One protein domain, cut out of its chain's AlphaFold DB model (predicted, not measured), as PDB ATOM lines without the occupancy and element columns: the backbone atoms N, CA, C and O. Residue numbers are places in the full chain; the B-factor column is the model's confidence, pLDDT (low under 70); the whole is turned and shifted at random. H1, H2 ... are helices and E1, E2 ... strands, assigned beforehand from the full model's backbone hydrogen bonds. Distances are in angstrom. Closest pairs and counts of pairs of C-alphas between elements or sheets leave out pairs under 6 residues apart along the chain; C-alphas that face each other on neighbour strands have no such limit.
ATOM      1  N   ILE A   7     193.324 262.511 230.665       84.44
ATOM      2  CA  ILE A   7     192.257 263.178 231.410       84.44
ATOM      3  C   ILE A   7     191.162 262.159 231.716       84.44
ATOM      4  O   ILE A   7     190.692 261.466 230.819       84.44
ATOM      5  N   ILE A   8     190.720 262.079 232.965       86.69
ATOM      6  CA  ILE A   8     189.594 261.240 233.384       86.69
ATOM      7  C   ILE A   8     188.547 262.139 234.027       86.69
ATOM      8  O   ILE A   8     188.855 262.886 234.952       86.69
ATOM      9  N   VAL A   9     187.304 262.069 233.555       80.88
ATOM     10  CA  VAL A   9     186.202 262.878 234.085       80.88
ATOM     11  C   VAL A   9     185.188 261.980 234.786       80.88
ATOM     12  O   VAL A   9     184.373 261.332 234.133       80.88
ATOM     13  N   GLY A  10     185.240 261.964 236.118       77.94
ATOM     14  CA  GLY A  10     184.362 261.212 237.013       77.94
ATOM     15  C   GLY A  10     185.148 260.388 238.036       77.94
ATOM     16  O   GLY A  10     185.856 259.460 237.660       77.94
ATOM     17  N   GLY A  11     184.973 260.669 239.331       79.94
ATOM     18  CA  GLY A  11     185.595 259.924 240.439       79.94
ATOM     19  C   GLY A  11     184.793 258.725 240.945       79.94
ATOM     20  O   GLY A  11     185.014 258.248 242.049       79.94
ATOM     21  N   GLY A  12     183.829 258.230 240.164       83.44
ATOM     22  CA  GLY A  12     183.109 256.998 240.492       83.44
ATOM     23  C   GLY A  12     183.924 255.732 240.182       83.44
ATOM     24  O   GLY A  12     185.012 255.817 239.608       83.44
ATOM     25  N   PRO A  13     183.376 254.529 240.448       88.38
ATOM     26  CA  PRO A  13     184.090 253.264 240.249       88.38
ATOM     27  C   PRO A  13     184.702 253.082 238.853       88.38
ATOM     28  O   PRO A  13     185.806 252.564 238.728       88.38
ATOM     29  N   ALA A  14     184.014 253.540 237.800       88.69
ATOM     30  CA  ALA A  14     184.516 253.455 236.429       88.69
ATOM     31  C   ALA A  14     185.767 254.321 236.202       88.69
ATOM     32  O   ALA A  14     186.747 253.841 235.636       88.69
ATOM     33  N   GLY A  15     185.755 255.574 236.661       84.12
ATOM     34  CA  GLY A  15     186.891 256.480 236.498       84.12
ATOM     35  C   GLY A  15     188.066 256.112 237.398       84.12
ATOM     36  O   GLY A  15     189.202 256.116 236.935       84.12
ATOM     37  N   LEU A  16     187.800 255.683 238.636       84.56
ATOM     38  CA  LEU A  16     188.822 255.165 239.553       84.56
ATOM     39  C   LEU A  16     189.478 253.884 239.005       84.56
ATOM     40  O   LEU A  16     190.699 253.742 239.040       84.56
ATOM     41  N   SER A  17     188.696 252.967 238.425       89.12
ATOM     42  CA  SER A  17     189.232 251.761 237.778       89.12
ATOM     43  C   SER A  17     190.080 252.086 236.541       89.12
ATOM     44  O   SER A  17     191.139 251.479 236.346       89.12
ATOM     45  N   ALA A  18     189.653 253.064 235.733       87.88
ATOM     46  CA  ALA A  18     190.441 253.552 234.604       87.88
ATOM     47  C   ALA A  18     191.759 254.173 235.086       87.88
ATOM     48  O   ALA A  18     192.824 253.789 234.604       87.88
ATOM     49  N   ALA A  19     191.701 255.055 236.091       84.62
ATOM     50  CA  ALA A  19     192.871 255.688 236.690       84.62
ATOM     51  C   ALA A  19     193.865 254.641 237.204       84.62
ATOM     52  O   ALA A  19     195.025 254.676 236.811       84.62
ATOM     53  N   SER A  20     193.400 253.652 237.975       84.25
ATOM     54  CA  SER A  20     194.226 252.551 238.497       84.25
ATOM     55  C   SER A  20     194.970 251.788 237.402       84.25
ATOM     56  O   SER A  20     196.154 251.485 237.541       84.25
ATOM     57  N   SER A  21     194.315 251.527 236.271       86.94
ATOM     58  CA  SER A  21     194.950 250.823 235.151       86.94
ATOM     59  C   SER A  21     195.984 251.688 234.422       86.94
ATOM     60  O   SER A  21     196.984 251.173 233.919       86.94
ATOM     61  N   ILE A  22     195.747 252.999 234.356       86.38
ATOM     62  CA  ILE A  22     196.590 253.955 233.636       86.38
ATOM     63  C   ILE A  22     197.844 254.308 234.448       86.38
ATOM     64  O   ILE A  22     198.951 254.238 233.915       86.38
ATOM     65  N   VAL A  23     197.705 254.628 235.740       82.94
ATOM     66  CA  VAL A  23     198.837 255.047 236.592       82.94
ATOM     67  C   VAL A  23     199.869 253.936 236.794       82.94
ATOM     68  O   VAL A  23     201.052 254.210 236.964       82.94
ATOM     69  N   ARG A  24     199.453 252.667 236.703       84.62
ATOM     70  CA  ARG A  24     200.356 251.504 236.764       84.62
ATOM     71  C   ARG A  24     201.281 251.381 235.556       84.62
ATOM     72  O   ARG A  24     202.266 250.656 235.632       84.62
ATOM     73  N   GLN A  25     200.963 252.064 234.461       83.38
ATOM     74  CA  GLN A  25     201.792 252.131 233.256       83.38
ATOM     75  C   GLN A  25     202.645 253.409 233.213       83.38
ATOM     76  O   GLN A  25     203.172 253.750 232.159       83.38
ATOM     77  N   ASP A  26     202.757 254.126 234.338       82.31
ATOM     78  CA  ASP A  26     203.532 255.367 234.473       82.31
ATOM     79  C   ASP A  26     203.042 256.515 233.562       82.31
ATOM     80  O   ASP A  26     203.756 257.468 233.243       82.31
ATOM     81  N   TYR A  27     201.774 256.452 233.137       82.75
ATOM     82  CA  TYR A  27     201.132 257.563 232.445       82.75
ATOM     83  C   TYR A  27     200.677 258.628 233.441       82.75
ATOM     84  O   TYR A  27     199.906 258.367 234.371       82.75
ATOM     85  N   LYS A  28     201.071 259.874 233.172       82.44
ATOM     86  CA  LYS A  28     200.564 261.034 233.908       82.44
ATOM     87  C   LYS A  28     199.049 261.128 233.736       82.44
ATOM     88  O   LYS A  28     198.547 261.067 232.617       82.44
ATOM     89  N   THR A  29     198.318 261.314 234.829       80.81
ATOM     90  CA  THR A  29     196.850 261.275 234.814       80.81
ATOM     91  C   THR A  29     196.274 262.391 235.668       80.81
ATOM     92  O   THR A  29     196.786 262.676 236.747       80.81
ATOM     93  N   VAL A  30     195.201 263.020 235.192       82.06
ATOM     94  CA  VAL A  30     194.400 263.968 235.976       82.06
ATOM     95  C   VAL A  30     192.976 263.444 236.035       82.06
ATOM     96  O   VAL A  30     192.372 263.175 234.997       82.06
ATOM     97  N   LEU A  31     192.449 263.304 237.250       80.31
ATOM     98  CA  LEU A  31     191.076 262.886 237.499       80.31
ATOM     99  C   LEU A  31     190.266 264.073 238.021       80.31
ATOM    100  O   LEU A  31     190.636 264.703 239.009       80.31
ATOM    101  N   PHE A  32     189.152 264.356 237.354       77.00
ATOM    102  CA  PHE A  32     188.172 265.347 237.774       77.00
ATOM    103  C   PHE A  32     187.023 264.654 238.487       77.00
ATOM    104  O   PHE A  32     186.420 263.726 237.944       77.00
ATOM    105  N   ASP A  33     186.682 265.138 239.676       79.19
ATOM    106  CA  ASP A  33     185.557 264.630 240.444       79.19
ATOM    107  C   ASP A  33     184.661 265.768 240.928       79.19
ATOM    108  O   ASP A  33     185.125 266.804 241.396       79.19
ATOM    109  N   SER A  34     183.354 265.558 240.796       74.12
ATOM    110  CA  SER A  34     182.326 266.484 241.271       74.12
ATOM    111  C   SER A  34     181.844 266.160 242.688       74.12
ATOM    112  O   SER A  34     181.056 266.923 243.241       74.12
ATOM    113  N   GLY A  35     182.223 264.997 243.237       73.12
ATOM    114  CA  GLY A  35     181.712 264.477 244.509       73.12
ATOM    115  C   GLY A  35     180.246 264.030 244.458       73.12
ATOM    116  O   GLY A  35     179.685 263.602 245.465       73.12
ATOM    117  N   LYS A  36     179.590 264.120 243.294       76.06
ATOM    118  CA  LYS A  36     178.204 263.685 243.101       76.06
ATOM    119  C   LYS A  36     178.193 262.303 242.467       76.06
ATOM    120  O   LYS A  36     178.445 262.169 241.273       76.06
ATOM    121  N   TYR A  37     177.770 261.286 243.207       83.69
ATOM    122  CA  TYR A  37     177.694 259.908 242.707       83.69
ATOM    123  C   TYR A  37     176.248 259.460 242.507       83.69
ATOM    124  O   TYR A  37     175.342 259.915 243.204       83.69
ATOM    125  N   ARG A  38     176.003 258.552 241.553       84.81
ATOM    126  CA  ARG A  38     174.648 258.032 241.290       84.81
ATOM    127  C   ARG A  38     174.074 257.283 242.498       84.81
ATOM    128  O   ARG A  38     172.898 257.416 242.810       84.81
ATOM    129  N   ASN A  39     174.917 256.536 243.200       82.00
ATOM    130  CA  ASN A  39     174.573 255.794 244.410       82.00
ATOM    131  C   ASN A  39     174.807 256.594 245.704       82.00
ATOM    132  O   ASN A  39     174.775 255.991 246.770       82.00
ATOM    133  N   GLY A  40     174.996 257.920 245.649       80.69
ATOM    134  CA  GLY A  40     175.330 258.734 246.830       80.69
ATOM    135  C   GLY A  40     174.272 258.735 247.945       80.69
ATOM    136  O   GLY A  40     174.590 259.009 249.092       80.69
ATOM    137  N   LEU A  41     173.020 258.379 247.638       82.19
ATOM    138  CA  LEU A  41     171.957 258.199 248.640       82.19
ATOM    139  C   LEU A  41     171.975 256.807 249.304       82.19
ATOM    140  O   LEU A  41     171.272 256.575 250.287       82.19
ATOM    141  N   SER A  42     172.727 255.854 248.748       82.50
ATOM    142  CA  SER A  42     172.810 254.486 249.263       82.50
ATOM    143  C   SER A  42     173.866 254.397 250.356       82.50
ATOM    144  O   SER A  42     175.010 254.768 250.147       82.50
ATOM    145  N   LYS A  43     173.500 253.822 251.503       83.25
ATOM    146  CA  LYS A  43     174.427 253.631 252.633       83.25
ATOM    147  C   LYS A  43     175.304 252.385 252.507       83.25
ATOM    148  O   LYS A  43     176.209 252.186 253.308       83.25
ATOM    149  N   ARG A  44     174.952 251.481 251.590       83.06
ATOM    150  CA  ARG A  44     175.548 250.148 251.463       83.06
ATOM    151  C   ARG A  44     175.656 249.777 249.990       83.06
ATOM    152  O   ARG A  44     174.661 249.861 249.268       83.06
ATOM    153  N   MET A  45     176.839 249.362 249.552       80.81
ATOM    154  CA  MET A  45     177.040 248.697 248.268       80.81
ATOM    155  C   MET A  45     176.950 247.182 248.420       80.81
ATOM    156  O   MET A  45     177.193 246.617 249.481       80.81
ATOM    157  N   HIS A  46     176.565 246.537 247.327       79.31
ATOM    158  CA  HIS A  46     176.420 245.095 247.216       79.31
ATOM    159  C   HIS A  46     176.971 244.657 245.868       79.31
ATOM    160  O   HIS A  46     177.094 245.479 244.959       79.31
ATOM    161  N   THR A  47     177.241 243.360 245.707       78.06
ATOM    162  CA  THR A  47     177.688 242.748 244.434       78.06
ATOM    163  C   THR A  47     179.075 243.174 243.942       78.06
ATOM    164  O   THR A  47     179.459 242.836 242.823       78.06
ATOM    165  N   LEU A  48     179.847 243.858 244.788       80.50
ATOM    166  CA  LEU A  48     181.266 244.107 244.580       80.50
ATOM    167  C   LEU A  48     182.052 243.189 245.530       80.50
ATOM    168  O   LEU A  48     181.886 243.321 246.746       80.50
ATOM    169  N   PRO A  49     182.856 242.233 245.021       81.06
ATOM    170  CA  PRO A  49     183.687 241.384 245.872       81.06
ATOM    171  C   PRO A  49     184.526 242.224 246.835       81.06
ATOM    172  O   PRO A  49     184.932 243.323 246.473       81.06
ATOM    173  N   THR A  50     184.740 241.707 248.048       86.25
ATOM    174  CA  THR A  50     185.409 242.364 249.197       86.25
ATOM    175  C   THR A  50     184.720 243.603 249.785       86.25
ATOM    176  O   THR A  50     184.999 243.952 250.929       86.25
ATOM    177  N   TRP A  51     183.765 244.206 249.078       84.88
ATOM    178  CA  TRP A  51     183.060 245.426 249.485       84.88
ATOM    179  C   TRP A  51     181.559 245.216 249.743       84.88
ATOM    180  O   TRP A  51     180.782 246.172 249.770       84.88
ATOM    181  N   ASP A  52     181.115 243.972 249.939       84.12
ATOM    182  CA  ASP A  52     179.710 243.705 250.249       84.12
ATOM    183  C   ASP A  52     179.307 244.333 251.593       84.12
ATOM    184  O   ASP A  52     180.012 244.224 252.595       84.12
ATOM    185  N   HIS A  53     178.164 245.021 251.589       84.19
ATOM    186  CA  HIS A  53     177.610 245.758 252.724       84.19
ATOM    187  C   HIS A  53     178.487 246.914 253.253       84.19
ATOM    188  O   HIS A  53     178.283 247.400 254.370       84.19
ATOM    189  N   GLN A  54     179.431 247.414 252.454       87.31
ATOM    190  CA  GLN A  54     180.275 248.559 252.816       87.31
ATOM    191  C   GLN A  54     179.713 249.890 252.304       87.31
ATOM    192  O   GLN A  54     178.824 249.911 251.453       87.31
ATOM    193  N   ASP A  55     180.203 251.005 252.845       85.50
ATOM    194  CA  ASP A  55     179.804 252.352 252.424       85.50
ATOM    195  C   ASP A  55     180.370 252.676 251.021       85.50
ATOM    196  O   ASP A  55     181.581 252.537 250.807       85.50
ATOM    197  N   PRO A  56     179.544 253.113 250.050       81.69
ATOM    198  CA  PRO A  56     180.035 253.523 248.740       81.69
ATOM    199  C   PRO A  56     181.041 254.673 248.744       81.69
ATOM    200  O   PRO A  56     181.906 254.714 247.871       81.69
ATOM    201  N   GLN A  57     180.948 255.598 249.698       82.06
ATOM    202  CA  GLN A  57     181.912 256.682 249.826       82.06
ATOM    203  C   GLN A  57     183.272 256.147 250.291       82.06
ATOM    204  O   GLN A  57     184.298 256.511 249.715       82.06
ATOM    205  N   ALA A  58     183.278 255.211 251.246       83.31
ATOM    206  CA  ALA A  58     184.504 254.565 251.715       83.31
ATOM    207  C   ALA A  58     185.230 253.811 250.587       83.31
ATOM    208  O   ALA A  58     186.460 253.771 250.567       83.31
ATOM    209  N   PHE A  59     184.488 253.259 249.619       82.50
ATOM    210  CA  PHE A  59     185.076 252.664 248.417       82.50
ATOM    211  C   PHE A  59     185.844 253.693 247.580       82.50
ATOM    212  O   PHE A  59     186.993 253.447 247.210       82.50
ATOM    213  N   CYS A  60     185.236 254.852 247.300       74.62
ATOM    214  CA  CYS A  60     185.903 255.910 246.544       74.62
ATOM    215  C   CYS A  60     187.147 256.425 247.284       74.62
ATOM    216  O   CYS A  60     188.207 256.562 246.678       74.62
ATOM    217  N   GLU A  61     187.051 256.642 248.597       78.56
ATOM    218  CA  GLU A  61     188.177 257.089 249.426       78.56
ATOM    219  C   GLU A  61     189.329 256.071 249.452       78.56
ATOM    220  O   GLU A  61     190.494 256.450 249.332       78.56
ATOM    221  N   ALA A  62     189.024 254.774 249.568       78.38
ATOM    222  CA  ALA A  62     190.034 253.719 249.526       78.38
ATOM    223  C   ALA A  62     190.736 253.651 248.164       78.38
ATOM    224  O   ALA A  62     191.963 253.585 248.110       78.38
ATOM    225  N   ALA A  63     189.978 253.748 247.069       71.94
ATOM    226  CA  ALA A  63     190.545 253.778 245.725       71.94
ATOM    227  C   ALA A  63     191.442 255.006 245.497       71.94
ATOM    228  O   ALA A  63     192.456 254.905 244.814       71.94
ATOM    229  N   VAL A  64     191.106 256.159 246.091       66.56
ATOM    230  CA  VAL A  64     191.959 257.354 246.038       66.56
ATOM    231  C   VAL A  64     193.270 257.151 246.801       66.56
ATOM    232  O   VAL A  64     194.324 257.529 246.291       66.56
ATOM    233  N   LYS A  65     193.243 256.503 247.972       66.81
ATOM    234  CA  LYS A  65     194.461 256.174 248.741       66.81
ATOM    235  C   LYS A  65     195.408 255.249 247.979       66.81
ATOM    236  O   LYS A  65     196.624 255.401 248.079       66.81
ATOM    237  N   ASP A  66     194.881 254.336 247.166       58.34
ATOM    238  CA  ASP A  66     195.717 253.510 246.288       58.34
ATOM    239  C   ASP A  66     196.528 254.360 245.290       58.34
ATOM    240  O   ASP A  66     197.617 253.950 244.880       58.34
ATOM    241  N   PHE A  67     196.058 255.571 244.951       55.06
ATOM    242  CA  PHE A  67     196.778 256.512 244.090       55.06
ATOM    243  C   PHE A  67     197.878 257.306 244.785       55.06
ATOM    244  O   PHE A  67     198.757 257.809 244.091       55.06
ATOM    245  N   GLU A  68     197.917 257.376 246.118       54.94
ATOM    246  CA  GLU A  68     199.011 258.050 246.843       54.94
ATOM    247  C   GLU A  68     200.379 257.397 246.559       54.94
ATOM    248  O   GLU A  68     201.427 258.023 246.717       54.94
ATOM    249  N   ARG A  69     200.367 256.154 246.057       51.59
ATOM    250  CA  ARG A  69     201.544 255.413 245.581       51.59
ATOM    251  C   ARG A  69     202.083 255.912 244.236       51.59
ATOM    252  O   ARG A  69     203.221 255.601 243.894       51.59
ATOM    253  N   TYR A  70     201.288 256.661 243.473       46.12
ATOM    254  CA  TYR A  70     201.574 257.065 242.098       46.12
ATOM    255  C   TYR A  70     201.574 258.605 241.992       46.12
ATOM    256  O   TYR A  70     200.539 259.257 241.884       46.12
ATOM    257  N   ARG A  71     202.762 259.219 242.042       35.66
ATOM    258  CA  ARG A  71     202.974 260.676 241.898       35.66
ATOM    259  C   ARG A  71     203.094 261.053 240.417       35.66
ATOM    260  O   ARG A  71     204.076 260.618 239.832       35.66
ATOM    261  N   THR A  72     202.233 261.918 239.844       30.62
ATOM    262  CA  THR A  72     202.633 263.062 238.957       30.62
ATOM    263  C   THR A  72     201.499 263.821 238.227       30.62
ATOM    264  O   THR A  72     200.455 263.259 237.911       30.62
ATOM    265  N   ILE A  73     201.771 265.106 237.896       27.53
ATOM    266  CA  ILE A  73     200.923 266.103 237.184       27.53
ATOM    267  C   ILE A  73     201.716 266.857 236.042       27.53
ATOM    268  O   ILE A  73     202.909 267.114 236.213       27.53
ATOM    269  N   THR A  74     201.030 267.244 234.922       35.00
ATOM    270  CA  THR A  74     201.255 268.295 233.823       35.00
ATOM    271  C   THR A  74     202.374 268.177 232.719       35.00
ATOM    272  O   THR A  74     203.382 267.532 233.022       35.00
ATOM    273  N   ARG A  75     202.364 268.747 231.451       30.33
ATOM    274  CA  ARG A  75     201.434 269.435 230.438       30.33
ATOM    275  C   ARG A  75     202.022 269.438 228.947       30.33
ATOM    276  O   ARG A  75     203.206 269.122 228.825       30.33
ATOM    277  N   ASP A  76     201.218 269.861 227.922       29.22
ATOM    278  CA  ASP A  76     201.389 270.300 226.462       29.22
ATOM    279  C   ASP A  76     201.659 269.278 225.322       29.22
ATOM    280  O   ASP A  76     202.404 268.337 225.556       29.22
ATOM    281  N   ASP A  77     201.179 269.342 224.048       32.09
ATOM    282  CA  ASP A  77     200.261 270.202 223.234       32.09
ATOM    283  C   ASP A  77     199.618 269.381 222.064       32.09
ATOM    284  O   ASP A  77     200.183 268.358 221.659       32.09
ATOM    285  N   GLY A  78     198.428 269.773 221.549       46.31
ATOM    286  CA  GLY A  78     197.630 269.038 220.522       46.31
ATOM    287  C   GLY A  78     196.532 268.094 221.061       46.31
ATOM    288  O   GLY A  78     196.398 266.946 220.635       46.31
ATOM    289  N   LEU A  79     195.806 268.553 222.074       58.84
ATOM    290  CA  LEU A  79     195.271 267.746 223.166       58.84
ATOM    291  C   LEU A  79     193.793 268.080 223.439       58.84
ATOM    292  O   LEU A  79     193.339 269.171 223.118       58.84
ATOM    293  N   PHE A  80     193.054 267.177 224.086       67.06
ATOM    294  CA  PHE A  80     191.807 267.527 224.768       67.06
ATOM    295  C   PHE A  80     192.109 268.544 225.865       67.06
ATOM    296  O   PHE A  80     193.017 268.318 226.668       67.06
ATOM    297  N   GLU A  81     191.330 269.619 225.910       71.50
ATOM    298  CA  GLU A  81     191.407 270.642 226.943       71.50
ATOM    299  C   GLU A  81     190.257 270.464 227.941       71.50
ATOM    300  O   GLU A  81     189.101 270.306 227.554       71.50
ATOM    301  N   ALA A  82     190.578 270.465 229.232       65.44
ATOM    302  CA  ALA A  82     189.600 270.495 230.311       65.44
ATOM    303  C   ALA A  82     189.859 271.721 231.184       65.44
ATOM    304  O   ALA A  82     190.995 271.947 231.607       65.44
ATOM    305  N   THR A  83     188.809 272.480 231.494       66.19
ATOM    306  CA  THR A  83     188.884 273.665 232.358       66.19
ATOM    307  C   THR A  83     188.013 273.468 233.589       66.19
ATOM    308  O   THR A  83     186.836 273.124 233.486       66.19
ATOM    309  N   ALA A  84     188.581 273.695 234.771       63.41
ATOM    310  CA  ALA A  84     187.869 273.620 236.043       63.41
ATOM    311  C   ALA A  84     188.514 274.554 237.073       63.41
ATOM    312  O   ALA A  84     189.738 274.598 237.203       63.41
ATOM    313  N   GLY A  85     187.696 275.310 237.814       63.09
ATOM    314  CA  GLY A  85     188.181 276.190 238.887       63.09
ATOM    315  C   GLY A  85     189.218 277.224 238.428       63.09
ATOM    316  O   GLY A  85     190.161 277.507 239.162       63.09
ATOM    317  N   GLY A  86     189.095 277.724 237.192       62.66
ATOM    318  CA  GLY A  86     190.025 278.693 236.599       62.66
ATOM    319  C   GLY A  86     191.375 278.117 236.148       62.66
ATOM    320  O   GLY A  86     192.239 278.875 235.722       62.66
ATOM    321  N   LYS A  87     191.574 276.795 236.230       67.44
ATOM    322  CA  LYS A  87     192.760 276.099 235.710       67.44
ATOM    323  C   LYS A  87     192.407 275.300 234.461       67.44
ATOM    324  O   LYS A  87     191.280 274.825 234.326       67.44
ATOM    325  N   THR A  88     193.399 275.121 233.596       69.69
ATOM    326  CA  THR A  88     193.272 274.399 232.329       69.69
ATOM    327  C   THR A  88     194.294 273.271 232.256       69.69
ATOM    328  O   THR A  88     195.472 273.457 232.575       69.69
ATOM    329  N   TRP A  89     193.840 272.100 231.820       73.38
ATOM    330  CA  TRP A  89     194.650 270.908 231.608       73.38
ATOM    331  C   TRP A  89     194.510 270.434 230.174       73.38
ATOM    332  O   TRP A  89     193.420 270.459 229.615       73.38
ATOM    333  N   THR A  90     195.606 269.939 229.614       74.81
ATOM    334  CA  THR A  90     195.649 269.414 228.255       74.81
ATOM    335  C   THR A  90     196.142 267.960 228.276       74.81
ATOM    336  O   THR A  90     197.119 267.644 228.958       74.81
ATOM    337  N   GLY A  91     195.466 267.045 227.568       75.81
ATOM    338  CA  GLY A  91     195.864 265.632 227.432       75.81
ATOM    339  C   GLY A  91     195.528 264.973 226.081       75.81
ATOM    340  O   GLY A  91     194.572 265.351 225.419       75.81
ATOM    341  N   LYS A  92     196.284 263.955 225.630       80.06
ATOM    342  CA  LYS A  92     196.069 263.325 224.291       80.06
ATOM    343  C   LYS A  92     194.838 262.433 224.242       80.06
ATOM    344  O   LYS A  92     194.414 262.012 223.162       80.06
ATOM    345  N   LYS A  93     194.357 262.043 225.419       88.25
ATOM    346  CA  LYS A  93     193.275 261.091 225.613       88.25
ATOM    347  C   LYS A  93     192.391 261.578 226.747       88.25
ATOM    348  O   LYS A  93     192.901 262.111 227.735       88.25
ATOM    349  N   VAL A  94     191.093 261.349 226.603       86.88
ATOM    350  CA  VAL A  94     190.092 261.627 227.631       86.88
ATOM    351  C   VAL A  94     189.245 260.384 227.883       86.88
ATOM    352  O   VAL A  94     188.871 259.686 226.944       86.88
ATOM    353  N   VAL A  95     188.943 260.100 229.146       90.50
ATOM    354  CA  VAL A  95     188.002 259.060 229.568       90.50
ATOM    355  C   VAL A  95     186.798 259.731 230.218       90.50
ATOM    356  O   VAL A  95     186.907 260.342 231.281       90.50
ATOM    357  N   LEU A  96     185.637 259.601 229.587       87.62
ATOM    358  CA  LEU A  96     184.350 260.015 230.127       87.62
ATOM    359  C   LEU A  96     183.839 258.920 231.069       87.62
ATOM    360  O   LEU A  96     183.491 257.823 230.640       87.62
ATOM    361  N   ALA A  97     183.798 259.214 232.364       88.25
ATOM    362  CA  ALA A  97     183.273 258.341 233.413       88.25
ATOM    363  C   ALA A  97     182.229 259.083 234.268       88.25
ATOM    364  O   ALA A  97     182.084 258.844 235.466       88.25
ATOM    365  N   THR A  98     181.489 260.003 233.640       81.69
ATOM    366  CA  THR A  98     180.571 260.950 234.296       81.69
ATOM    367  C   THR A  98     179.319 260.291 234.874       81.69
ATOM    368  O   THR A  98     178.626 260.880 235.702       81.69
ATOM    369  N   GLY A  99     179.027 259.058 234.455       86.94
ATOM    370  CA  GLY A  99     177.833 258.324 234.851       86.94
ATOM    371  C   GLY A  99     176.541 258.946 234.311       86.94
ATOM    372  O   GLY A  99     176.524 259.629 233.286       86.94
ATOM    373  N   VAL A 100     175.435 258.675 235.004       88.38
ATOM    374  CA  VAL A 100     174.089 259.130 234.630       88.38
ATOM    375  C   VAL A 100     173.342 259.718 235.825       88.38
ATOM    376  O   VAL A 100     173.728 259.549 236.986       88.38
ATOM    377  N   GLU A 101     172.257 260.418 235.528       87.44
ATOM    378  CA  GLU A 101     171.230 260.838 236.477       87.44
ATOM    379  C   GLU A 101     169.939 260.067 236.223       87.44
ATOM    380  O   GLU A 101     169.527 259.886 235.074       87.44
ATOM    381  N   ASP A 102     169.300 259.625 237.303       87.94
ATOM    382  CA  ASP A 102     167.963 259.048 237.260       87.94
ATOM    383  C   ASP A 102     166.926 260.181 237.130       87.94
ATOM    384  O   ASP A 102     166.911 261.128 237.913       87.94
ATOM    385  N   THR A 204     167.046 257.245 232.497       86.06
ATOM    386  CA  THR A 204     168.344 257.845 232.817       86.06
ATOM    387  C   THR A 204     168.746 258.841 231.747       86.06
ATOM    388  O   THR A 204     168.438 258.640 230.571       86.06
ATOM    389  N   LYS A 205     169.467 259.888 232.142       89.12
ATOM    390  CA  LYS A 205     170.123 260.831 231.229       89.12
ATOM    391  C   LYS A 205     171.613 260.925 231.550       89.12
ATOM    392  O   LYS A 205     172.005 260.733 232.701       89.12
ATOM    393  N   LEU A 206     172.434 261.211 230.544       86.00
ATOM    394  CA  LEU A 206     173.856 261.491 230.751       86.00
ATOM    395  C   LEU A 206     174.032 262.711 231.657       86.00
ATOM    396  O   LEU A 206     173.226 263.643 231.617       86.00
ATOM    397  N   ARG A 207     175.078 262.684 232.485       83.38
ATOM    398  CA  ARG A 207     175.455 263.844 233.293       83.38
ATOM    399  C   ARG A 207     176.272 264.831 232.477       83.38
ATOM    400  O   ARG A 207     177.261 264.441 231.855       83.38
ATOM    401  N   GLY A 208     175.885 266.100 232.574       79.12
ATOM    402  CA  GLY A 208     176.494 267.183 231.813       79.12
ATOM    403  C   GLY A 208     176.304 267.018 230.305       79.12
ATOM    404  O   GLY A 208     175.487 266.227 229.835       79.12
ATOM    405  N   ASP A 209     177.091 267.773 229.559       79.38
ATOM    406  CA  ASP A 209     177.037 267.914 228.105       79.38
ATOM    407  C   ASP A 209     178.382 267.590 227.434       79.38
ATOM    408  O   ASP A 209     178.506 267.703 226.221       79.38
ATOM    409  N   LEU A 210     179.380 267.106 228.185       76.44
ATOM    410  CA  LEU A 210     180.730 266.824 227.675       76.44
ATOM    411  C   LEU A 210     180.744 265.896 226.454       76.44
ATOM    412  O   LEU A 210     181.504 266.115 225.519       76.44
ATOM    413  N   ALA A 211     179.887 264.871 226.430       80.19
ATOM    414  CA  ALA A 211     179.772 263.997 225.263       80.19
ATOM    415  C   ALA A 211     179.270 264.754 224.018       80.19
ATOM    416  O   ALA A 211     179.724 264.471 222.916       80.19
ATOM    417  N   GLN A 212     178.375 265.730 224.197       81.69
ATOM    418  CA  GLN A 212     177.859 266.574 223.116       81.69
ATOM    419  C   GLN A 212     178.898 267.605 222.677       81.69
ATOM    420  O   GLN A 212     179.122 267.757 221.481       81.69
ATOM    421  N   GLN A 213     179.580 268.255 223.626       75.94
ATOM    422  CA  GLN A 213     180.657 269.213 223.347       75.94
ATOM    423  C   GLN A 213     181.797 268.576 222.543       75.94
ATOM    424  O   GLN A 213     182.341 269.201 221.639       75.94
ATOM    425  N   LEU A 214     182.134 267.317 222.843       74.56
ATOM    426  CA  LEU A 214     183.146 266.562 222.104       74.56
ATOM    427  C   LEU A 214     182.655 266.054 220.739       74.56
ATOM    428  O   LEU A 214     183.478 265.614 219.944       74.56
ATOM    429  N   GLY A 215     181.347 266.093 220.462       81.00
ATOM    430  CA  GLY A 215     180.763 265.529 219.243       81.00
ATOM    431  C   GLY A 215     180.720 263.998 219.236       81.00
ATOM    432  O   GLY A 215     180.820 263.382 218.178       81.00
ATOM    433  N   CYS A 216     180.612 263.363 220.406       85.44
ATOM    434  CA  CYS A 216     180.489 261.912 220.507       85.44
ATOM    435  C   CYS A 216     179.104 261.440 220.047       85.44
ATOM    436  O   CYS A 216     178.076 261.977 220.468       85.44
ATOM    437  N   ASP A 217     179.081 260.348 219.289       92.31
ATOM    438  CA  ASP A 217     177.843 259.691 218.893       92.31
ATOM    439  C   ASP A 217     177.147 259.074 220.109       92.31
ATOM    440  O   ASP A 217     177.783 258.604 221.062       92.31
ATOM    441  N   LEU A 218     175.815 259.043 220.065       90.88
ATOM    442  CA  LEU A 218     174.992 258.413 221.090       90.88
ATOM    443  C   LEU A 218     174.361 257.124 220.563       90.88
ATOM    444  O   LEU A 218     173.928 257.035 219.418       90.88
ATOM    445  N   SER A 219     174.267 256.124 221.434       87.50
ATOM    446  CA  SER A 219     173.537 254.889 221.165       87.50
ATOM    447  C   SER A 219     172.019 255.144 221.109       87.50
ATOM    448  O   SER A 219     171.535 256.144 221.655       87.50
ATOM    449  N   PRO A 220     171.213 254.205 220.573       84.69
ATOM    450  CA  PRO A 220     169.748 254.292 220.631       84.69
ATOM    451  C   PRO A 220     169.183 254.424 222.057       84.69
ATOM    452  O   PRO A 220     168.082 254.937 222.253       84.69
ATOM    453  N   MET A 221     169.941 253.993 223.072       78.75
ATOM    454  CA  MET A 221     169.586 254.128 224.489       78.75
ATOM    455  C   MET A 221     170.006 255.475 225.100       78.75
ATOM    456  O   MET A 221     169.886 255.651 226.310       78.75
ATOM    457  N   LYS A 222     170.475 256.431 224.283       85.44
ATOM    458  CA  LYS A 222     170.963 257.758 224.697       85.44
ATOM    459  C   LYS A 222     172.154 257.709 225.665       85.44
ATOM    460  O   LYS A 222     172.322 258.603 226.492       85.44
ATOM    461  N   THR A 223     172.977 256.668 225.561       88.75
ATOM    462  CA  THR A 223     174.301 256.583 226.201       88.75
ATOM    463  C   THR A 223     175.383 256.927 225.184       88.75
ATOM    464  O   THR A 223     175.121 256.881 223.986       88.75
ATOM    465  N   VAL A 224     176.601 257.238 225.627       88.94
ATOM    466  CA  VAL A 224     177.739 257.439 224.719       88.94
ATOM    467  C   VAL A 224     177.999 256.144 223.949       88.94
ATOM    468  O   VAL A 224     178.152 255.084 224.560       88.94
ATOM    469  N   ALA A 225     178.009 256.217 222.618       92.38
ATOM    470  CA  ALA A 225     178.346 255.082 221.775       92.38
ATOM    471  C   ALA A 225     179.842 254.782 221.905       92.38
ATOM    472  O   ALA A 225     180.685 255.679 221.830       92.38
ATOM    473  N   VAL A 226     180.164 253.510 222.121       92.44
ATOM    474  CA  VAL A 226     181.537 253.042 222.303       92.44
ATOM    475  C   VAL A 226     181.795 251.801 221.465       92.44
ATOM    476  O   VAL A 226     180.880 251.018 221.218       92.44
ATOM    477  N   ASN A 227     183.049 251.615 221.062       88.94
ATOM    478  CA  ASN A 227     183.508 250.460 220.305       88.94
ATOM    479  C   ASN A 227     184.305 249.497 221.212       88.94
ATOM    480  O   ASN A 227     185.428 249.832 221.621       88.94
ATOM    481  N   PRO A 228     183.751 248.324 221.575       86.31
ATOM    482  CA  PRO A 228     184.492 247.278 222.274       86.31
ATOM    483  C   PRO A 228     185.695 246.785 221.445       86.31
ATOM    484  O   PRO A 228     185.661 246.849 220.219       86.31
ATOM    485  N   PRO A 229     186.764 246.265 222.076       89.25
ATOM    486  CA  PRO A 229     186.886 245.946 223.502       89.25
ATOM    487  C   PRO A 229     187.389 247.107 224.376       89.25
ATOM    488  O   PRO A 229     187.292 247.032 225.597       89.25
ATOM    489  N   PHE A 230     187.916 248.179 223.779       87.94
ATOM    490  CA  PHE A 230     188.573 249.270 224.515       87.94
ATOM    491  C   PHE A 230     187.659 250.468 224.812       87.94
ATOM    492  O   PHE A 230     188.082 251.413 225.472       87.94
ATOM    493  N   ASN A 231     186.407 250.423 224.350       92.25
ATOM    494  CA  ASN A 231     185.366 251.425 224.586       92.25
ATOM    495  C   ASN A 231     185.735 252.849 224.120       92.25
ATOM    496  O   ASN A 231     185.436 253.840 224.794       92.25
ATOM    497  N   GLN A 232     186.388 252.955 222.959       91.88
ATOM    498  CA  GLN A 232     186.632 254.239 222.293       91.88
ATOM    499  C   GLN A 232     185.323 254.789 221.710       91.88
ATOM    500  O   GLN A 232     184.520 254.012 221.198       91.88
ATOM    501  N   THR A 233     185.099 256.101 221.791       91.62
ATOM    502  CA  THR A 233     183.922 256.750 221.188       91.62
ATOM    503  C   THR A 233     184.138 257.001 219.689       91.62
ATOM    504  O   THR A 233     185.176 256.634 219.132       91.62
ATOM    505  N   SER A 234     183.182 257.651 219.016       90.12
ATOM    506  CA  SER A 234     183.365 258.129 217.634       90.12
ATOM    507  C   SER A 234     184.488 259.170 217.498       90.12
ATOM    508  O   SER A 234     185.043 259.356 216.415       90.12
ATOM    509  N   VAL A 235     184.880 259.815 218.601       85.56
ATOM    510  CA  VAL A 235     185.935 260.828 218.640       85.56
ATOM    511  C   VAL A 235     187.258 260.161 218.990       85.56
ATOM    512  O   VAL A 235     187.460 259.628 220.085       85.56
ATOM    513  N   LYS A 236     188.215 260.209 218.059       87.38
ATOM    514  CA  LYS A 236     189.527 259.578 218.238       87.38
ATOM    515  C   LYS A 236     190.226 260.109 219.491       87.38
ATOM    516  O   LYS A 236     190.558 261.281 219.601       87.38
ATOM    517  N   GLY A 237     190.543 259.198 220.408       85.81
ATOM    518  CA  GLY A 237     191.205 259.519 221.673       85.81
ATOM    519  C   GLY A 237     190.266 259.841 222.836       85.81
ATOM    520  O   GLY A 237     190.761 259.930 223.958       85.81
ATOM    521  N   ALA A 238     188.957 259.933 222.601       87.69
ATOM    522  CA  ALA A 238     187.957 259.931 223.656       87.69
ATOM    523  C   ALA A 238     187.452 258.501 223.898       87.69
ATOM    524  O   ALA A 238     187.185 257.739 222.970       87.69
ATOM    525  N   PHE A 239     187.344 258.128 225.164       93.50
ATOM    526  CA  PHE A 239     186.847 256.836 225.628       93.50
ATOM    527  C   PHE A 239     185.719 257.080 226.618       93.50
ATOM    528  O   PHE A 239     185.666 258.145 227.231       93.50
ATOM    529  N   ALA A 240     184.830 256.108 226.812       91.88
ATOM    530  CA  ALA A 240     183.776 256.229 227.813       91.88
ATOM    531  C   ALA A 240     183.568 254.929 228.596       91.88
ATOM    532  O   ALA A 240     183.538 253.837 228.027       91.88
ATOM    533  N   ALA A 241     183.395 255.044 229.912       91.81
ATOM    534  CA  ALA A 241     183.304 253.907 230.822       91.81
ATOM    535  C   ALA A 241     182.173 254.056 231.851       91.81
ATOM    536  O   ALA A 241     181.827 255.150 232.304       91.81
ATOM    537  N   GLY A 242     181.628 252.913 232.273       89.00
ATOM    538  CA  GLY A 242     180.558 252.837 233.265       89.00
ATOM    539  C   GLY A 242     179.188 253.221 232.708       89.00
ATOM    540  O   GLY A 242     178.911 253.066 231.520       89.00
ATOM    541  N   ASP A 243     178.323 253.731 233.583       88.88
ATOM    542  CA  ASP A 243     176.910 253.989 233.274       88.88
ATOM    543  C   ASP A 243     176.691 254.964 232.106       88.88
ATOM    544  O   ASP A 243     175.635 254.947 231.481       88.88
ATOM    545  N   CYS A 244     177.669 255.825 231.807       87.81
ATOM    546  CA  CYS A 244     177.560 256.780 230.707       87.81
ATOM    547  C   CYS A 244     177.693 256.130 229.319       87.81
ATOM    548  O   CYS A 244     177.214 256.699 228.342       87.81
ATOM    549  N   SER A 245     178.296 254.942 229.215       86.94
ATOM    550  CA  SER A 245     178.509 254.232 227.945       86.94
ATOM    551  C   SER A 245     177.862 252.852 227.886       86.94
ATOM    552  O   SER A 245     177.766 252.269 226.808       86.94
ATOM    553  N   SER A 246     177.361 252.333 229.010       81.38
ATOM    554  CA  SER A 246     176.741 251.011 229.080       81.38
ATOM    555  C   SER A 246     175.421 251.023 229.855       81.38
ATOM    556  O   SER A 246     175.343 251.611 230.936       81.38
ATOM    557  N   PRO A 247     174.387 250.296 229.385       65.19
ATOM    558  CA  PRO A 247     173.173 250.052 230.165       65.19
ATOM    559  C   PRO A 247     173.414 249.094 231.349       65.19
ATOM    560  O   PRO A 247     172.519 248.891 232.176       65.19
ATOM    561  N   ILE A 248     174.595 248.467 231.412       62.78
ATOM    562  CA  ILE A 248     175.036 247.601 232.500       62.78
ATOM    563  C   ILE A 248     175.899 248.434 233.448       62.78
ATOM    564  O   ILE A 248     177.067 248.694 233.167       62.78
ATOM    565  N   CYS A 249     175.329 248.811 234.592       53.94
ATOM    566  CA  CYS A 249     176.074 249.473 235.659       53.94
ATOM    567  C   CYS A 249     177.187 248.569 236.214       53.94
ATOM    568  O   CYS A 249     176.999 247.351 236.331       53.94
ATOM    569  N   ALA A 250     178.325 249.167 236.582       45.00
ATOM    570  CA  ALA A 250     179.442 248.468 237.222       45.00
ATOM    571  C   ALA A 250     178.974 247.761 238.516       45.00
ATOM    572  O   ALA A 250     178.241 248.351 239.305       45.00
ATOM    573  N   GLY A 251     179.360 246.489 238.712       44.41
ATOM    574  CA  GLY A 251     178.836 245.611 239.782       44.41
ATOM    575  C   GLY A 251     177.835 244.555 239.285       44.41
ATOM    576  O   GLY A 251     176.756 244.367 239.837       44.41
ATOM    577  N   GLY A 252     178.131 243.899 238.161       42.19
ATOM    578  CA  GLY A 252     177.244 242.919 237.529       42.19
ATOM    579  C   GLY A 252     177.065 241.622 238.317       42.19
ATOM    580  O   GLY A 252     177.667 240.618 237.962       42.19
ATOM    581  N   GLY A 253     176.195 241.612 239.330       47.06
ATOM    582  CA  GLY A 253     175.665 240.371 239.908       47.06
ATOM    583  C   GLY A 253     174.967 239.478 238.861       47.06
ATOM    584  O   GLY A 253     174.503 239.978 237.835       47.06
ATOM    585  N   ALA A 254     174.924 238.169 239.160       47.78
ATOM    586  CA  ALA A 254     174.573 237.001 238.328       47.78
ATOM    587  C   ALA A 254     173.884 237.251 236.953       47.78
ATOM    588  O   ALA A 254     172.844 237.925 236.898       47.78
ATOM    589  N   PRO A 255     174.383 236.634 235.855       54.78
ATOM    590  CA  PRO A 255     173.891 236.845 234.493       54.78
ATOM    591  C   PRO A 255     172.371 236.702 234.353       54.78
ATOM    592  O   PRO A 255     171.754 235.758 234.849       54.78
ATOM    593  N   LEU A 256     171.766 237.642 233.617       53.03
ATOM    594  CA  LEU A 256     170.340 237.657 233.264       53.03
ATOM    595  C   LEU A 256     169.886 236.324 232.636       53.03
ATOM    596  O   LEU A 256     168.774 235.877 232.917       53.03
ATOM    597  N   GLN A 257     170.781 235.697 231.864       55.31
ATOM    598  CA  GLN A 257     170.590 234.439 231.142       55.31
ATOM    599  C   GLN A 257     170.316 233.251 232.074       55.31
ATOM    600  O   GLN A 257     169.302 232.583 231.907       55.31
ATOM    601  N   ILE A 258     171.135 233.064 233.121       60.22
ATOM    602  CA  ILE A 258     170.990 231.952 234.084       60.22
ATOM    603  C   ILE A 258     169.579 231.937 234.679       60.22
ATOM    604  O   ILE A 258     168.955 230.893 234.857       60.22
ATOM    605  N   GLN A 259     169.044 233.119 234.972       57.19
ATOM    606  CA  GLN A 259     167.723 233.234 235.573       57.19
ATOM    607  C   GLN A 259     166.598 233.060 234.554       57.19
ATOM    608  O   GLN A 259     165.597 232.432 234.884       57.19
ATOM    609  N   ALA A 260     166.744 233.586 233.335       57.16
ATOM    610  CA  ALA A 260     165.767 233.351 232.273       57.16
ATOM    611  C   ALA A 260     165.621 231.845 231.993       57.16
ATOM    612  O   ALA A 260     164.503 231.332 231.973       57.16
ATOM    613  N   GLU A 261     166.744 231.130 231.913       60.84
ATOM    614  CA  GLU A 261     166.795 229.676 231.743       60.84
ATOM    615  C   GLU A 261     166.176 228.933 232.935       60.84
ATOM    616  O   GLU A 261     165.315 228.074 232.739       60.84
ATOM    617  N   THR A 262     166.505 229.330 234.173       63.50
ATOM    618  CA  THR A 262     165.927 228.738 235.399       63.50
ATOM    619  C   THR A 262     164.393 228.791 235.405       63.50
ATOM    620  O   THR A 262     163.738 227.880 235.909       63.50
ATOM    621  N   TYR A 263     163.799 229.845 234.839       60.19
ATOM    622  CA  TYR A 263     162.347 230.041 234.805       60.19
ATOM    623  C   TYR A 263     161.703 229.713 233.449       60.19
ATOM    624  O   TYR A 263     160.541 230.074 233.245       60.19
ATOM    625  N   LYS A 264     162.432 229.056 232.531       63.59
ATOM    626  CA  LYS A 264     161.981 228.740 231.161       63.59
ATOM    627  C   LYS A 264     161.409 229.959 230.421       63.59
ATOM    628  O   LYS A 264     160.464 229.855 229.644       63.59
TER     629      LYS A 264
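AT A GLANCE: This is residues 7 to 102 and 204 to 264 of the 269 residues of the protein "FAD/NAD(P)-binding domain-containing protein" of Lentithecium fluviatile CBS 122367 (UniProt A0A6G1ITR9). A small sheet of four parallel strands, E2, E1, E5 and E8, has helix H1 along one face and the strand hairpin E3 and E4 crossing part of its other face, while H2 runs side by side with H1, off the sheet. A short ribbon, E6 and E7, lies beyond the end of E5, and residues 255 to 264, with H4, stick out as a tail that adds to the length. The printed part has 157 residues, with four named helices and eight named strands in the order E1 H1 E2 H2 E3 E4 E5 E6 E7 H3 E8 H4; the class is mixed, helices and strands, with under half of the residues in named elements. The whole is compact, with a radius of gyration of the C-alphas of 16.6 A, and elongated, spanning 57 by 36 by 29 A.

IN THESE COORDINATES: E1, residues 7 to 9, begins at C-alpha 7 (192.257, 263.178, 231.410). H1, residues 13 to 23, is 15.3 A long. E2 holds residues 29 to 32, and H2, residues 56 to 67, is 17.6 A long. E3, residues 80 to 84, measures 13.4 A and E4, residues 87 to 91, 13.7 A. E5 holds residues 93 to 96, E6 100 to 102, E7 204 to 206, H3 210 to 213 and E8 238 to 240. H4, residues 256 to 262, ends at C-alpha 262 (165.927, 228.738, 235.399).

HOW THE PARTS SIT: In the sheet E2 E1 E5 E8, N 8 and O 30 of E1 and E2 are 2.8 A apart, N 9 and O 95 of E1 and E5 2.9 A, and N 239 and O 94 of E8 and E5 2.8 A, within hydrogen-bond range. H1 is on one face, making two layers, at a height of 8.4 A over the sheet. E1, H1 and E2 form a strand-helix-strand unit, two parallel neighbour strands joined through a helix, with a right-handed crossover. H2 touches H1 at a shallow tilt of 6 degrees, the same way; their closest C-alphas, of Leu 16 and Ala 63, are 6.6 A apart. The hairpin E3 and E4, with N 82 and O 89 at 2.9 A, forms a sandwich, two sheets face to face, with the larger sheet, the strands at 57 degrees. E6 and E7 are antiparallel, with N 101 and O 205 at 2.9 A. H3 only grazes the larger sheet, with residues 210 to 211. Every O i to N i+4 pair is within hydrogen-bond range in H1 and H4, and 7 of 8 in H2; H3 is too short for one.

THE WHOLE: The C-alphas farthest apart, of Gly 86 and Lys 264, are 57.5 A apart. Residues 103 to 203 are not printed, and C-alphas 102 and 204 are 4.6 A apart across the cut. The links E2 to H2, H2 to E3, H3 to E8 and E8 to H4 are long. The mean pLDDT of the printed part is 75.8; residues 64 to 80, 82 to 88 and 247 to 264 are under 70.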